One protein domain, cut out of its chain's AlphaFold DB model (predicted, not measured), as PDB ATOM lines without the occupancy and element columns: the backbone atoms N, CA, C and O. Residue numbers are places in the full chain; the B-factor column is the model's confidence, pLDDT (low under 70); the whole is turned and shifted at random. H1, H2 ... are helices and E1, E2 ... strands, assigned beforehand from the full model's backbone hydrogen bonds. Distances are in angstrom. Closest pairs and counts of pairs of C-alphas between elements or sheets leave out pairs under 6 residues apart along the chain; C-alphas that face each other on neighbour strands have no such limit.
ATOM      1  N   ALA A   3     -38.308  -4.310 -10.675       79.19
ATOM      2  CA  ALA A   3     -37.717  -3.358 -11.623       79.19
ATOM      3  C   ALA A   3     -36.214  -3.101 -11.397       79.19
ATOM      4  O   ALA A   3     -35.479  -2.961 -12.368       79.19
ATOM      5  N   ALA A   4     -35.762  -3.077 -10.138       75.94
ATOM      6  CA  ALA A   4     -34.351  -2.878  -9.804       75.94
ATOM      7  C   ALA A   4     -33.497  -4.092 -10.205       75.94
ATOM      8  O   ALA A   4     -32.476  -3.937 -10.869       75.94
ATOM      9  N   ASP A   5     -33.957  -5.304  -9.884       80.56
ATOM     10  CA  ASP A   5     -33.244  -6.544 -10.216       80.56
ATOM     11  C   ASP A   5     -33.320  -6.871 -11.722       80.56
ATOM     12  O   ASP A   5     -32.405  -7.464 -12.290       80.56
ATOM     13  N   SER A   6     -34.385  -6.442 -12.408       75.50
ATOM     14  CA  SER A   6     -34.554  -6.657 -13.856       75.50
ATOM     15  C   SER A   6     -33.523  -5.893 -14.693       75.50
ATOM     16  O   SER A   6     -33.183  -6.338 -15.789       75.50
ATOM     17  N   ALA A   7     -32.999  -4.771 -14.186       74.75
ATOM     18  CA  ALA A   7     -31.931  -4.012 -14.840       74.75
ATOM     19  C   ALA A   7     -30.564  -4.724 -14.774       74.75
ATOM     20  O   ALA A   7     -29.681  -4.445 -15.585       74.75
ATOM     21  N   HIS A   8     -30.403  -5.678 -13.851       75.81
ATOM     22  CA  HIS A   8     -29.162  -6.409 -13.596       75.81
ATOM     23  C   HIS A   8     -29.369  -7.924 -13.703       75.81
ATOM     24  O   HIS A   8     -28.859  -8.691 -12.899       75.81
ATOM     25  N   ILE A   9     -30.092  -8.389 -14.727       68.25
ATOM     26  CA  ILE A   9     -30.526  -9.796 -14.833       68.25
ATOM     27  C   ILE A   9     -29.381 -10.831 -14.859       68.25
ATOM     28  O   ILE A   9     -29.614 -11.997 -14.565       68.25
ATOM     29  N   ASN A  10     -28.156 -10.409 -15.193       72.44
ATOM     30  CA  ASN A  10     -26.958 -11.258 -15.213       72.44
ATOM     31  C   ASN A  10     -26.206 -11.285 -13.868       72.44
ATOM     32  O   ASN A  10     -25.247 -12.042 -13.717       72.44
ATOM     33  N   ASP A  11     -26.598 -10.455 -12.898       87.44
ATOM     34  CA  ASP A  11     -26.067 -10.504 -11.541       87.44
ATOM     35  C   ASP A  11     -26.696 -11.673 -10.764       87.44
ATOM     36  O   ASP A  11     -27.908 -11.905 -10.788       87.44
ATOM     37  N   ALA A  12     -25.850 -12.416 -10.049       89.31
ATOM     38  CA  ALA A  12     -26.236 -13.582  -9.266       89.31
ATOM     39  C   ALA A  12     -27.344 -13.255  -8.261       89.31
ATOM     40  O   ALA A  12     -28.326 -13.994  -8.132       89.31
ATOM     41  N   ARG A  13     -27.181 -12.133  -7.552       91.12
ATOM     42  CA  ARG A  13     -28.097 -11.700  -6.496       91.12
ATOM     43  C   ARG A  13     -29.435 -11.273  -7.085       91.12
ATOM     44  O   ARG A  13     -30.471 -11.690  -6.575       91.12
ATOM     45  N   SER A  14     -29.410 -10.551  -8.198       91.50
ATOM     46  CA  SER A  14     -30.613 -10.168  -8.941       91.50
ATOM     47  C   SER A  14     -31.414 -11.390  -9.419       91.50
ATOM     48  O   SER A  14     -32.625 -11.456  -9.209       91.50
ATOM     49  N   MET A  15     -30.755 -12.427  -9.960       90.31
ATOM     50  CA  MET A  15     -31.425 -13.688 -10.329       90.31
ATOM     51  C   MET A  15     -32.078 -14.388  -9.128       90.31
ATOM     52  O   MET A  15     -33.218 -14.852  -9.220       90.31
ATOM     53  N   MET A  16     -31.374 -14.457  -7.993       92.31
ATOM     54  CA  MET A  16     -31.903 -15.022  -6.747       92.31
ATOM     55  C   MET A  16     -33.126 -14.237  -6.249       92.31
ATOM     56  O   MET A  16     -34.143 -14.840  -5.899       92.31
ATOM     57  N   ASN A  17     -33.053 -12.903  -6.247       94.12
ATOM     58  CA  ASN A  17     -34.143 -12.026  -5.818       94.12
ATOM     59  C   ASN A  17     -35.390 -12.221  -6.686       94.12
ATOM     60  O   ASN A  17     -36.472 -12.470  -6.156       94.12
ATOM     61  N   LEU A  18     -35.243 -12.196  -8.014       92.56
ATOM     62  CA  LEU A  18     -36.347 -12.412  -8.954       92.56
ATOM     63  C   LEU A  18     -37.006 -13.784  -8.757       92.56
ATOM     64  O   LEU A  18     -38.238 -13.894  -8.760       92.56
ATOM     65  N   HIS A  19     -36.202 -14.827  -8.538       92.50
ATOM     66  CA  HIS A  19     -36.706 -16.165  -8.237       92.50
ATOM     67  C   HIS A  19     -37.515 -16.190  -6.935       92.50
ATOM     68  O   HIS A  19     -38.675 -16.608  -6.939       92.50
ATOM     69  N   ASN A  20     -36.949 -15.689  -5.837       95.75
ATOM     70  CA  ASN A  20     -37.606 -15.680  -4.529       95.75
ATOM     71  C   ASN A  20     -38.871 -14.804  -4.523       95.75
ATOM     72  O   ASN A  20     -39.895 -15.204  -3.962       95.75
ATOM     73  N   ASN A  21     -38.858 -13.666  -5.222       95.75
ATOM     74  CA  ASN A  21     -40.031 -12.808  -5.405       95.75
ATOM     75  C   ASN A  21     -41.156 -13.552  -6.138       95.75
ATOM     76  O   ASN A  21     -42.321 -13.484  -5.735       95.75
ATOM     77  N   ARG A  22     -40.823 -14.303  -7.197       94.38
ATOM     78  CA  ARG A  22     -41.783 -15.150  -7.919       94.38
ATOM     79  C   ARG A  22     -42.358 -16.239  -7.014       94.38
ATOM     80  O   ARG A  22     -43.574 -16.431  -7.024       94.38
ATOM     81  N   VAL A  23     -41.524 -16.913  -6.218       95.44
ATOM     82  CA  VAL A  23     -41.969 -17.919  -5.237       95.44
ATOM     83  C   VAL A  23     -42.935 -17.297  -4.222       95.44
ATOM     84  O   VAL A  23     -43.992 -17.871  -3.964       95.44
ATOM     85  N   GLY A  24     -42.643 -16.091  -3.722       95.62
ATOM     86  CA  GLY A  24     -43.524 -15.341  -2.822       95.62
ATOM     87  C   GLY A  24     -44.886 -15.006  -3.441       95.62
ATOM     88  O   GLY A  24     -45.929 -15.316  -2.863       95.62
ATOM     89  N   ARG A  25     -44.903 -14.453  -4.661       95.44
ATOM     90  CA  ARG A  25     -46.157 -14.178  -5.395       95.44
ATOM     91  C   ARG A  25     -46.958 -15.452  -5.667       95.44
ATOM     92  O   ARG A  25     -48.190 -15.452  -5.580       95.44
ATOM     93  N   LYS A  26     -46.270 -16.554  -5.980       94.56
ATOM     94  CA  LYS A  26     -46.901 -17.857  -6.192       94.56
ATOM     95  C   LYS A  26     -47.516 -18.396  -4.903       94.56
ATOM     96  O   LYS A  26     -48.649 -18.849  -4.953       94.56
ATOM     97  N   ALA A  27     -46.833 -18.271  -3.765       95.06
ATOM     98  CA  ALA A  27     -47.354 -18.696  -2.466       95.06
ATOM     99  C   ALA A  27     -48.679 -18.000  -2.109       95.06
ATOM    100  O   ALA A  27     -49.590 -18.649  -1.602       95.06
ATOM    101  N   VAL A  28     -48.825 -16.710  -2.429       95.81
ATOM    102  CA  VAL A  28     -50.094 -15.983  -2.248       95.81
ATOM    103  C   VAL A  28     -51.152 -16.484  -3.229       95.81
ATOM    104  O   VAL A  28     -52.226 -16.917  -2.823       95.81
ATOM    105  N   SER A  29     -50.845 -16.453  -4.528       95.12
ATOM    106  CA  SER A  29     -51.822 -16.770  -5.578       95.12
ATOM    107  C   SER A  29     -52.295 -18.225  -5.568       95.12
ATOM    108  O   SER A  29     -53.463 -18.472  -5.857       95.12
ATOM    109  N   SER A  30     -51.441 -19.185  -5.197       93.75
ATOM    110  CA  SER A  30     -51.830 -20.595  -5.082       93.75
ATOM    111  C   SER A  30     -52.626 -20.906  -3.817       93.75
ATOM    112  O   SER A  30     -53.204 -21.983  -3.733       93.75
ATOM    113  N   SER A  31     -52.630 -20.002  -2.836       95.12
ATOM    114  CA  SER A  31     -53.372 -20.172  -1.581       95.12
ATOM    115  C   SER A  31     -54.740 -19.483  -1.605       95.12
ATOM    116  O   SER A  31     -55.468 -19.551  -0.624       95.12
ATOM    117  N   VAL A  32     -55.104 -18.821  -2.710       96.81
ATOM    118  CA  VAL A  32     -56.424 -18.203  -2.892       96.81
ATOM    119  C   VAL A  32     -57.508 -19.279  -2.909       96.81
ATOM    120  O   VAL A  32     -57.491 -20.173  -3.759       96.81
ATOM    121  N   HIS A  33     -58.496 -19.152  -2.026       96.19
ATOM    122  CA  HIS A  33     -59.641 -20.056  -1.936       96.19
ATOM    123  C   HIS A  33     -60.955 -19.346  -2.274       96.19
ATOM    124  O   HIS A  33     -61.024 -18.126  -2.431       96.19
ATOM    125  N   ARG A  34     -62.016 -20.136  -2.462       97.62
ATOM    126  CA  ARG A  34     -63.369 -19.628  -2.705       97.62
ATOM    127  C   ARG A  34     -64.116 -19.560  -1.381       97.62
ATOM    128  O   ARG A  34     -64.286 -20.590  -0.736       97.62
ATOM    129  N   GLU A  35     -64.617 -18.386  -1.035       97.19
ATOM    130  CA  GLU A  35     -65.574 -18.213   0.058       97.19
ATOM    131  C   GLU A  35     -66.953 -17.915  -0.516       97.19
ATOM    132  O   GLU A  35     -67.075 -17.333  -1.597       97.19
ATOM    133  N   CYS A  36     -67.996 -18.347   0.187       97.12
ATOM    134  CA  CYS A  36     -69.377 -18.167  -0.231       97.12
ATOM    135  C   CYS A  36     -70.216 -17.641   0.931       97.12
ATOM    136  O   CYS A  36     -70.041 -18.070   2.071       97.12
ATOM    137  N   LYS A  37     -71.161 -16.746   0.633       97.25
ATOM    138  CA  LYS A  37     -72.171 -16.280   1.586       97.25
ATOM    139  C   LYS A  37     -73.563 -16.716   1.152       97.25
ATOM    140  O   LYS A  37     -74.044 -16.355   0.072       97.25
ATOM    141  N   CYS A  38     -74.212 -17.460   2.036       97.69
ATOM    142  CA  CYS A  38     -75.581 -17.919   1.875       97.69
ATOM    143  C   CYS A  38     -76.564 -16.804   2.226       97.69
ATOM    144  O   CYS A  38     -76.363 -16.069   3.194       97.69
ATOM    145  N   HIS A  39     -77.602 -16.654   1.413       95.94
ATOM    146  CA  HIS A  39     -78.604 -15.601   1.582       95.94
ATOM    147  C   HIS A  39     -80.007 -16.061   1.154       95.94
ATOM    148  O   HIS A  39     -80.852 -15.250   0.787       95.94
ATOM    149  N   GLY A  40     -80.266 -17.371   1.209       95.69
ATOM    150  CA  GLY A  40     -81.613 -17.926   1.126       95.69
ATOM    151  C   GLY A  40     -82.420 -17.690   2.407       95.69
ATOM    152  O   GLY A  40     -81.896 -17.245   3.432       95.69
ATOM    153  N   VAL A  41     -83.713 -18.019   2.350       96.06
ATOM    154  CA  VAL A  41     -84.658 -17.863   3.470       96.06
ATOM    155  C   VAL A  41     -84.095 -18.514   4.739       96.06
ATOM    156  O   VAL A  41     -83.583 -19.634   4.692       96.06
ATOM    157  N   SER A  42     -84.150 -17.785   5.858       93.69
ATOM    158  CA  SER A  42     -83.624 -18.208   7.168       93.69
ATOM    159  C   SER A  42     -82.141 -18.621   7.171       93.69
ATOM    160  O   SER A  42     -81.731 -19.439   7.990       93.69
ATOM    161  N   GLY A  43     -81.322 -18.077   6.261       92.31
ATOM    162  CA  GLY A  43     -79.891 -18.393   6.160       92.31
ATOM    163  C   GLY A  43     -79.569 -19.631   5.316       92.31
ATOM    164  O   GLY A  43     -78.427 -20.087   5.309       92.31
ATOM    165  N   SER A  44     -80.546 -20.176   4.586       95.62
ATOM    166  CA  SER A  44     -80.338 -21.305   3.676       95.62
ATOM    167  C   SER A  44     -79.318 -20.998   2.566       95.62
ATOM    168  O   SER A  44     -79.253 -19.886   2.042       95.62
ATOM    169  N   CYS A  45     -78.550 -22.011   2.153       96.69
ATOM    170  CA  CYS A  45     -77.556 -21.928   1.075       96.69
ATOM    171  C   CYS A  45     -78.093 -22.330  -0.309       96.69
ATOM    172  O   CYS A  45     -77.301 -22.490  -1.236       96.69
ATOM    173  N   VAL A  46     -79.417 -22.477  -0.470       95.69
ATOM    174  CA  VAL A  46     -80.046 -22.722  -1.788       95.69
ATOM    175  C   VAL A  46     -79.662 -21.627  -2.791       95.69
ATOM    176  O   VAL A  46     -79.421 -21.918  -3.958       95.69
ATOM    177  N   MET A  47     -79.533 -20.384  -2.316       95.06
ATOM    178  CA  MET A  47     -78.919 -19.288  -3.058       95.06
ATOM    179  C   MET A  47     -77.698 -18.778  -2.290       95.06
ATOM    180  O   MET A  47     -77.772 -18.471  -1.094       95.06
ATOM    181  N   GLN A  48     -76.560 -18.712  -2.976       97.12
ATOM    182  CA  GLN A  48     -75.302 -18.243  -2.411       97.12
ATOM    183  C   GLN A  48     -74.481 -17.500  -3.460       97.12
ATOM    184  O   GLN A  48     -74.527 -17.821  -4.646       97.12
ATOM    185  N   THR A  49     -73.698 -16.533  -2.996       97.19
ATOM    186  CA  THR A  49     -72.753 -15.786  -3.828       97.19
ATOM    187  C   THR A  49     -71.360 -16.143  -3.359       97.19
ATOM    188  O   THR A  49     -71.095 -16.095  -2.159       97.19
ATOM    189  N   CYS A  50     -70.479 -16.498  -4.291       98.06
ATOM    190  CA  CYS A  50     -69.104 -16.867  -3.990       98.06
ATOM    191  C   CYS A  50     -68.116 -15.897  -4.634       98.06
ATOM    192  O   CYS A  50     -68.351 -15.412  -5.740       98.06
ATOM    193  N   TRP A  51     -66.983 -15.677  -3.980       98.12
ATOM    194  CA  TRP A  51     -65.870 -14.888  -4.501       98.12
ATOM    195  C   TRP A  51     -64.536 -15.521  -4.102       98.12
ATOM    196  O   TRP A  51     -64.459 -16.377  -3.221       98.12
ATOM    197  N   LYS A  52     -63.471 -15.139  -4.811       97.69
ATOM    198  CA  LYS A  52     -62.105 -15.545  -4.464       97.69
ATOM    199  C   LYS A  52     -61.595 -14.662  -3.332       97.69
ATOM    200  O   LYS A  52     -61.746 -13.444  -3.399       97.69
ATOM    201  N   VAL A  53     -60.978 -15.275  -2.331       97.31
ATOM    202  CA  VAL A  53     -60.437 -14.601  -1.148       97.31
ATOM    203  C   VAL A  53     -58.972 -14.979  -0.988       97.31
ATOM    204  O   VAL A  53     -58.576 -16.123  -1.207       97.31
ATOM    205  N   VAL A  54     -58.153 -13.987  -0.651       96.69
ATOM    206  CA  VAL A  54     -56.759 -14.206  -0.261       96.69
ATOM    207  C   VAL A  54     -56.754 -14.641   1.209       96.69
ATOM    208  O   VAL A  54     -57.439 -14.002   2.011       96.69
ATOM    209  N   PRO A  55     -56.009 -15.693   1.584       95.62
ATOM    210  CA  PRO A  55     -55.948 -16.147   2.969       95.62
ATOM    211  C   PRO A  55     -55.327 -15.090   3.885       95.62
ATOM    212  O   PRO A  55     -54.713 -14.113   3.440       95.62
ATOM    213  N   LYS A  56     -55.445 -15.308   5.197       96.69
ATOM    214  CA  LYS A  56     -54.779 -14.457   6.184       96.69
ATOM    215  C   LYS A  56     -53.269 -14.471   5.952       96.69
ATOM    216  O   LYS A  56     -52.681 -15.500   5.626       96.69
ATOM    217  N   LEU A  57     -52.625 -13.330   6.192       96.62
ATOM    218  CA  LEU A  57     -51.179 -13.195   6.000       96.62
ATOM    219  C   LEU A  57     -50.379 -14.196   6.850       96.62
ATOM    220  O   LEU A  57     -49.339 -14.670   6.405       96.62
ATOM    221  N   GLU A  58     -50.877 -14.553   8.035       97.44
ATOM    222  CA  GLU A  58     -50.264 -15.561   8.906       97.44
ATOM    223  C   GLU A  58     -50.123 -16.925   8.214       97.44
ATOM    224  O   GLU A  58     -49.066 -17.548   8.287       97.44
ATOM    225  N   GLU A  59     -51.139 -17.362   7.467       96.44
ATOM    226  CA  GLU A  59     -51.124 -18.645   6.758       96.44
ATOM    227  C   GLU A  59     -50.071 -18.649   5.642       96.44
ATOM    228  O   GLU A  59     -49.266 -19.578   5.528       96.44
ATOM    229  N   VAL A  60     -50.006 -17.562   4.865       96.94
ATOM    230  CA  VAL A  60     -48.968 -17.370   3.841       96.94
ATOM    231  C   VAL A  60     -47.579 -17.295   4.485       96.94
ATOM    232  O   VAL A  60     -46.621 -17.876   3.972       96.94
ATOM    233  N   GLY A  61     -47.461 -16.620   5.629       97.31
ATOM    234  CA  GLY A  61     -46.225 -16.513   6.398       97.31
ATOM    235  C   GLY A  61     -45.720 -17.873   6.878       97.31
ATOM    236  O   GLY A  61     -44.536 -18.176   6.731       97.31
ATOM    237  N   LEU A  62     -46.608 -18.735   7.380       97.12
ATOM    238  CA  LEU A  62     -46.272 -20.106   7.771       97.12
ATOM    239  C   LEU A  62     -45.808 -20.947   6.574       97.12
ATOM    240  O   LEU A  62     -44.829 -21.691   6.691       97.12
ATOM    241  N   LEU A  63     -46.462 -20.800   5.418       95.69
ATOM    242  CA  LEU A  63     -46.060 -21.466   4.180       95.69
ATOM    243  C   LEU A  63     -44.655 -21.030   3.739       95.69
ATOM    244  O   LEU A  63     -43.802 -21.877   3.463       95.69
ATOM    245  N   LEU A  64     -44.384 -19.723   3.712       97.00
ATOM    246  CA  LEU A  64     -43.071 -19.188   3.346       97.00
ATOM    247  C   LEU A  64     -41.993 -19.549   4.372       97.00
ATOM    248  O   LEU A  64     -40.879 -19.879   3.977       97.00
ATOM    249  N   ARG A  65     -42.322 -19.595   5.668       96.81
ATOM    250  CA  ARG A  65     -41.409 -20.081   6.715       96.81
ATOM    251  C   ARG A  65     -41.013 -21.535   6.479       96.81
ATOM    252  O   ARG A  65     -39.844 -21.876   6.627       96.81
ATOM    253  N   LYS A  66     -41.959 -22.391   6.073       95.50
ATOM    254  CA  LYS A  66     -41.653 -23.784   5.715       95.50
ATOM    255  C   LYS A  66     -40.686 -23.850   4.531       95.50
ATOM    256  O   LYS A  66     -39.743 -24.633   4.588       95.50
ATOM    257  N   LYS A  67     -40.890 -23.025   3.499       94.88
ATOM    258  CA  LYS A  67     -39.976 -22.931   2.346       94.88
ATOM    259  C   LYS A  67     -38.599 -22.411   2.739       94.88
ATOM    260  O   LYS A  67     -37.600 -22.944   2.283       94.88
ATOM    261  N   TYR A  68     -38.541 -21.432   3.638       96.06
ATOM    262  CA  TYR A  68     -37.289 -20.905   4.177       96.06
ATOM    263  C   TYR A  68     -36.469 -22.001   4.872       96.06
ATOM    264  O   TYR A  68     -35.281 -22.136   4.607       96.06
ATOM    265  N   SER A  69     -37.104 -22.848   5.691       93.56
ATOM    266  CA  SER A  69     -36.420 -23.965   6.363       93.56
ATOM    267  C   SER A  69     -35.887 -25.050   5.417       93.56
ATOM    268  O   SER A  69     -35.050 -25.840   5.837       93.56
ATOM    269  N   HIS A  70     -36.371 -25.107   4.173       90.50
ATOM    270  CA  HIS A  70     -35.950 -26.074   3.151       90.50
ATOM    271  C   HIS A  70     -35.298 -25.387   1.941       90.50
ATOM    272  O   HIS A  70     -35.213 -25.983   0.867       90.50
ATOM    273  N   ALA A  71     -34.873 -24.129   2.096       92.94
ATOM    274  CA  ALA A  71     -34.304 -23.358   1.004       92.94
ATOM    275  C   ALA A  71     -33.024 -24.021   0.476       92.94
ATOM    276  O   ALA A  71     -32.247 -24.604   1.233       92.94
ATOM    277  N   ALA A  72     -32.795 -23.927  -0.833       90.94
ATOM    278  CA  ALA A  72     -31.668 -24.580  -1.487       90.94
ATOM    279  C   ALA A  72     -30.516 -23.604  -1.755       90.94
ATOM    280  O   ALA A  72     -30.726 -22.514  -2.299       90.94
ATOM    281  N   LYS A  73     -29.283 -24.031  -1.457       91.38
ATOM    282  CA  LYS A  73     -28.081 -23.303  -1.873       91.38
ATOM    283  C   LYS A  73     -27.867 -23.458  -3.375       91.38
ATOM    284  O   LYS A  73     -27.840 -24.578  -3.894       91.38
ATOM    285  N   VAL A  74     -27.671 -22.349  -4.073       90.81
ATOM    286  CA  VAL A  74     -27.462 -22.314  -5.524       90.81
ATOM    287  C   VAL A  74     -26.184 -21.557  -5.880       90.81
ATOM    288  O   VAL A  74     -25.625 -20.814  -5.083       90.81
ATOM    289  N   SER A  75     -25.700 -21.761  -7.099       89.62
ATOM    290  CA  SER A  75     -24.656 -20.945  -7.719       89.62
ATOM    291  C   SER A  75     -25.028 -20.612  -9.153       89.62
ATOM    292  O   SER A  75     -25.864 -21.284  -9.749       89.62
ATOM    293  N   VAL A  76     -24.387 -19.599  -9.722       87.06
ATOM    294  CA  VAL A  76     -24.629 -19.211 -11.112       87.06
ATOM    295  C   VAL A  76     -23.900 -20.154 -12.070       87.06
ATOM    296  O   VAL A  76     -22.784 -20.597 -11.797       87.06
ATOM    297  N   SER A  77     -24.547 -20.479 -13.189       86.56
ATOM    298  CA  SER A  77     -23.952 -21.198 -14.316       86.56
ATOM    299  C   SER A  77     -22.704 -20.479 -14.843       86.56
ATOM    300  O   SER A  77     -22.693 -19.249 -14.822       86.56
ATOM    301  N   PRO A  78     -21.708 -21.182 -15.410       82.94
ATOM    302  CA  PRO A  78     -20.552 -20.543 -16.048       82.94
ATOM    303  C   PRO A  78     -20.930 -19.470 -17.081       82.94
ATOM    304  O   PRO A  78     -20.238 -18.469 -17.221       82.94
ATOM    305  N   GLU A  79     -22.067 -19.639 -17.758       82.44
ATOM    306  CA  GLU A  79     -22.585 -18.713 -18.766       82.44
ATOM    307  C   GLU A  79     -23.313 -17.495 -18.168       82.44
ATOM    308  O   GLU A  79     -23.773 -16.640 -18.921       82.44
ATOM    309  N   GLY A  80     -23.473 -17.421 -16.841       79.94
ATOM    310  CA  GLY A  80     -24.141 -16.307 -16.159       79.94
ATOM    311  C   GLY A  80     -25.669 -16.263 -16.286       79.94
ATOM    312  O   GLY A  80     -26.270 -15.266 -15.910       79.94
ATOM    313  N   LYS A  81     -26.308 -17.304 -16.838       80.81
ATOM    314  CA  LYS A  81     -27.720 -17.263 -17.272       80.81
ATOM    315  C   LYS A  81     -28.693 -18.064 -16.412       80.81
ATOM    316  O   LYS A  81     -29.900 -17.938 -16.602       80.81
ATOM    317  N   ALA A  82     -28.204 -18.930 -15.527       84.12
ATOM    318  CA  ALA A  82     -29.061 -19.813 -14.744       84.12
ATOM    319  C   ALA A  82     -28.540 -20.044 -13.323       84.12
ATOM    320  O   ALA A  82     -27.333 -20.102 -13.087       84.12
ATOM    321  N   LEU A  83     -29.472 -20.249 -12.390       86.44
ATOM    322  CA  LEU A  83     -29.184 -20.745 -11.048       86.44
ATOM    323  C   LEU A  83     -29.110 -22.275 -11.073       86.44
ATOM    324  O   LEU A  83     -30.002 -22.948 -11.588       86.44
ATOM    325  N   ILE A  84     -28.046 -22.828 -10.502       86.69
ATOM    326  CA  ILE A  84     -27.771 -24.264 -10.439       86.69
ATOM    327  C   ILE A  84     -27.683 -24.681  -8.964       86.69
ATOM    328  O   ILE A  84     -26.911 -24.067  -8.224       86.69
ATOM    329  N   PRO A  85     -28.408 -25.727  -8.516       84.31
ATOM    330  CA  PRO A  85     -28.253 -26.280  -7.171       84.31
ATOM    331  C   PRO A  85     -26.808 -26.659  -6.855       84.31
ATOM    332  O   PRO A  85     -26.158 -27.354  -7.643       84.31
ATOM    333  N   ARG A  86     -26.330 -26.301  -5.662       76.75
ATOM    334  CA  ARG A  86     -25.118 -26.896  -5.097       76.75
ATOM    335  C   ARG A  86     -25.505 -28.131  -4.294       76.75
ATOM    336  O   ARG A  86     -26.066 -28.026  -3.212       76.75
ATOM    337  N   MET A  87     -25.201 -29.310  -4.832       64.75
ATOM    338  CA  MET A  87     -25.301 -30.548  -4.062       64.75
ATOM    339  C   MET A  87     -24.120 -30.659  -3.105       64.75
ATOM    340  O   MET A  87     -22.968 -30.709  -3.545       64.75
ATOM    341  N   GLU A  88     -24.400 -30.794  -1.812       57.12
ATOM    342  CA  GLU A  88     -23.449 -31.442  -0.918       57.12
ATOM    343  C   GLU A  88     -23.310 -32.901  -1.358       57.12
ATOM    344  O   GLU A  88     -24.302 -33.603  -1.576       57.12
ATOM    345  N   ARG A  89     -22.069 -33.350  -1.569       51.12
ATOM    346  CA  ARG A  89     -21.759 -34.708  -2.029       51.12
ATOM    347  C   ARG A  89     -22.085 -35.728  -0.937       51.12
ATOM    348  O   ARG A  89     -21.186 -36.258  -0.297       51.12
ATOM    349  N   ARG A  96     -26.365 -39.749 -11.956       51.66
ATOM    350  CA  ARG A  96     -25.881 -38.433 -12.443       51.66
ATOM    351  C   ARG A  96     -26.652 -37.792 -13.616       51.66
ATOM    352  O   ARG A  96     -26.477 -36.599 -13.840       51.66
ATOM    353  N   TYR A  97     -27.502 -38.529 -14.336       49.44
ATOM    354  CA  TYR A  97     -28.186 -38.017 -15.537       49.44
ATOM    355  C   TYR A  97     -29.720 -37.973 -15.438       49.44
ATOM    356  O   TYR A  97     -30.333 -37.162 -16.125       49.44
ATOM    357  N   LEU A  98     -30.346 -38.756 -14.549       46.56
ATOM    358  CA  LEU A  98     -31.810 -38.765 -14.369       46.56
ATOM    359  C   LEU A  98     -32.315 -37.720 -13.357       46.56
ATOM    360  O   LEU A  98     -33.470 -37.314 -13.423       46.56
ATOM    361  N   HIS A  99     -31.457 -37.228 -12.458       52.22
ATOM    362  CA  HIS A  99     -31.857 -36.264 -11.424       52.22
ATOM    363  C   HIS A  99     -31.851 -34.794 -11.873       52.22
ATOM    364  O   HIS A  99     -32.513 -33.967 -11.250       52.22
ATOM    365  N   LYS A 100     -31.152 -34.447 -12.963       48.44
ATOM    366  CA  LYS A 100     -30.890 -33.043 -13.331       48.44
ATOM    367  C   LYS A 100     -32.143 -32.290 -13.809       48.44
ATOM    368  O   LYS A 100     -32.334 -31.137 -13.433       48.44
ATOM    369  N   PHE A 101     -33.015 -32.946 -14.579       46.78
ATOM    370  CA  PHE A 101     -34.251 -32.334 -15.090       46.78
ATOM    371  C   PHE A 101     -35.361 -32.265 -14.029       46.78
ATOM    372  O   PHE A 101     -36.019 -31.236 -13.906       46.78
ATOM    373  N   GLY A 102     -35.517 -33.308 -13.205       48.91
ATOM    374  CA  GLY A 102     -36.498 -33.318 -12.112       48.91
ATOM    375  C   GLY A 102     -36.151 -32.370 -10.956       48.91
ATOM    376  O   GLY A 102     -37.045 -31.851 -10.296       48.91
ATOM    377  N   GLN A 103     -34.865 -32.086 -10.712       52.03
ATOM    378  CA  GLN A 103     -34.453 -31.155  -9.651       52.03
ATOM    379  C   GLN A 103     -34.534 -29.682 -10.040       52.03
ATOM    380  O   GLN A 103     -34.837 -28.864  -9.172       52.03
ATOM    381  N   MET A 104     -34.342 -29.327 -11.315       53.88
ATOM    382  CA  MET A 104     -34.622 -27.957 -11.766       53.88
ATOM    383  C   MET A 104     -36.099 -27.592 -11.566       53.88
ATOM    384  O   MET A 104     -36.383 -26.496 -11.094       53.88
ATOM    385  N   SER A 105     -37.030 -28.529 -11.796       54.62
ATOM    386  CA  SER A 105     -38.456 -28.297 -11.514       54.62
ATOM    387  C   SER A 105     -38.801 -28.225 -10.021       54.62
ATOM    388  O   SER A 105     -39.831 -27.662  -9.662       54.62
ATOM    389  N   ILE A 106     -37.960 -28.775  -9.132       59.94
ATOM    390  CA  ILE A 106     -38.167 -28.686  -7.674       59.94
ATOM    391  C   ILE A 106     -37.797 -27.289  -7.164       59.94
ATOM    392  O   ILE A 106     -38.517 -26.732  -6.339       59.94
ATOM    393  N   LEU A 107     -36.732 -26.683  -7.698       69.44
ATOM    394  CA  LEU A 107     -36.340 -25.315  -7.341       69.44
ATOM    395  C   LEU A 107     -37.414 -24.281  -7.685       69.44
ATOM    396  O   LEU A 107     -37.509 -23.264  -7.007       69.44
ATOM    397  N   ASP A 108     -38.241 -24.533  -8.703       76.25
ATOM    398  CA  ASP A 108     -39.219 -23.564  -9.209       76.25
ATOM    399  C   ASP A 108     -40.258 -23.096  -8.190       76.25
ATOM    400  O   ASP A 108     -40.881 -22.047  -8.383       76.25
ATOM    401  N   ASN A 109     -40.453 -23.867  -7.124       85.12
ATOM    402  CA  ASN A 109     -41.359 -23.526  -6.037       85.12
ATOM    403  C   ASN A 109     -40.642 -23.299  -4.705       85.12
ATOM    404  O   ASN A 109     -41.319 -22.941  -3.745       85.12
ATOM    405  N   GLU A 110     -39.333 -23.509  -4.609       90.56
ATOM    406  CA  GLU A 110     -38.588 -23.392  -3.355       90.56
ATOM    407  C   GLU A 110     -37.768 -22.104  -3.308       90.56
ATOM    408  O   GLU A 110     -37.350 -21.574  -4.338       90.56
ATOM    409  N   LEU A 111     -37.561 -21.580  -2.097       95.38
ATOM    410  CA  LEU A 111     -36.671 -20.440  -1.895       95.38
ATOM    411  C   LEU A 111     -35.218 -20.875  -2.109       95.38
ATOM    412  O   LEU A 111     -34.849 -22.016  -1.820       95.38
ATOM    413  N   VAL A 112     -34.390 -19.961  -2.606       94.19
ATOM    414  CA  VAL A 112     -32.973 -20.222  -2.887       94.19
ATOM    415  C   VAL A 112     -32.077 -19.146  -2.292       94.19
ATOM    416  O   VAL A 112     -32.500 -18.002  -2.116       94.19
ATOM    417  N   TYR A 113     -30.833 -19.516  -1.994       94.94
ATOM    418  CA  TYR A 113     -29.816 -18.609  -1.464       94.94
ATOM    419  C   TYR A 113     -28.438 -18.889  -2.075       94.94
ATOM    420  O   TYR A 113     -28.154 -20.006  -2.508       94.94
ATOM    421  N   LEU A 114     -27.588 -17.864  -2.133       92.75
ATOM    422  CA  LEU A 114     -26.231 -17.958  -2.690       92.75
ATOM    423  C   LEU A 114     -25.192 -18.203  -1.589       92.75
ATOM    424  O   LEU A 114     -24.407 -19.152  -1.656       92.75
TER     425      LEU A 114
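This is residues 3 to 89 and 96 to 114 of the 186 residues of the protein "Protein Wnt" of Loa loa (UniProt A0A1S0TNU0). A long arm, the two-stranded hairpin E1 and E2, extends from the point of a V made by H2 and H3. In the open end of the V lies a second, smaller hairpin, E3 and E4, with H4 near it, and short H1 packs on H2. The printed part has 106 residues, with four named helices and four named strands in the order H1 H2 E1 E2 H3 E3 E4 H4; both sheets are antiparallel pairs and the class is mixed. It is only just extended, close to loose, with a radius of gyration of the C-alphas of 19.9 A, and spans 67 by 34 by 22 A.

Find C-alpha 3 at (-37.717, -3.358, -11.623), where H1, residues 3 to 6, begins. H2, residues 12 to 29, runs 26.0 A; E1, residues 33 to 38, runs 16.5 A, and E2, residues 48 to 53, returns over 15.4 A. H3, residues 57 to 69, covers 18.3 A. E3 is residues 72 to 76, E4 is 83 to 85, and H4, residues 99 to 107, ends at C-alpha 107, (-36.340, -25.315, -7.341).

H1 touches residues 14 to 18 of H2 alone, closest at the C-alphas of Asp 5 and Ser 14, 4.7 A. Residues 24 to 28 of H2 touch residues 60 to 64 of H3, closest at the C-alphas of Val 28 and Val 60, 6.3 A; their lines stand at a steep tilt of 42 degrees, opposite ways. In the hairpin E1 and E2, look for N 35 and O 51, 3.0 A, within hydrogen-bond range. In the hairpin E3 and E4, N 75 and O 84 are 2.8 A apart. The closest C-alphas of H2 and E3, Ala 12 and Val 76, are 6.1 A apart; those of E4 and H4, Ile 84 and Met 104, are 7.9 A apart. Every O i to N i+4 pair is within range in H2 and H3, and 4 of 5 in H4; H1 is too short for such a pair.

The C-alphas of Ser 42 and Pro 78, the two farthest apart, are 67.2 A apart. Residues 90 to 95 are not printed, and C-alphas 89 and 96 are 11.8 A apart across this cut. Of the links that are printed whole, none is long. Look for pLDDT under 70 at residue 9, residues 87 to 89 and residues 96 to 107.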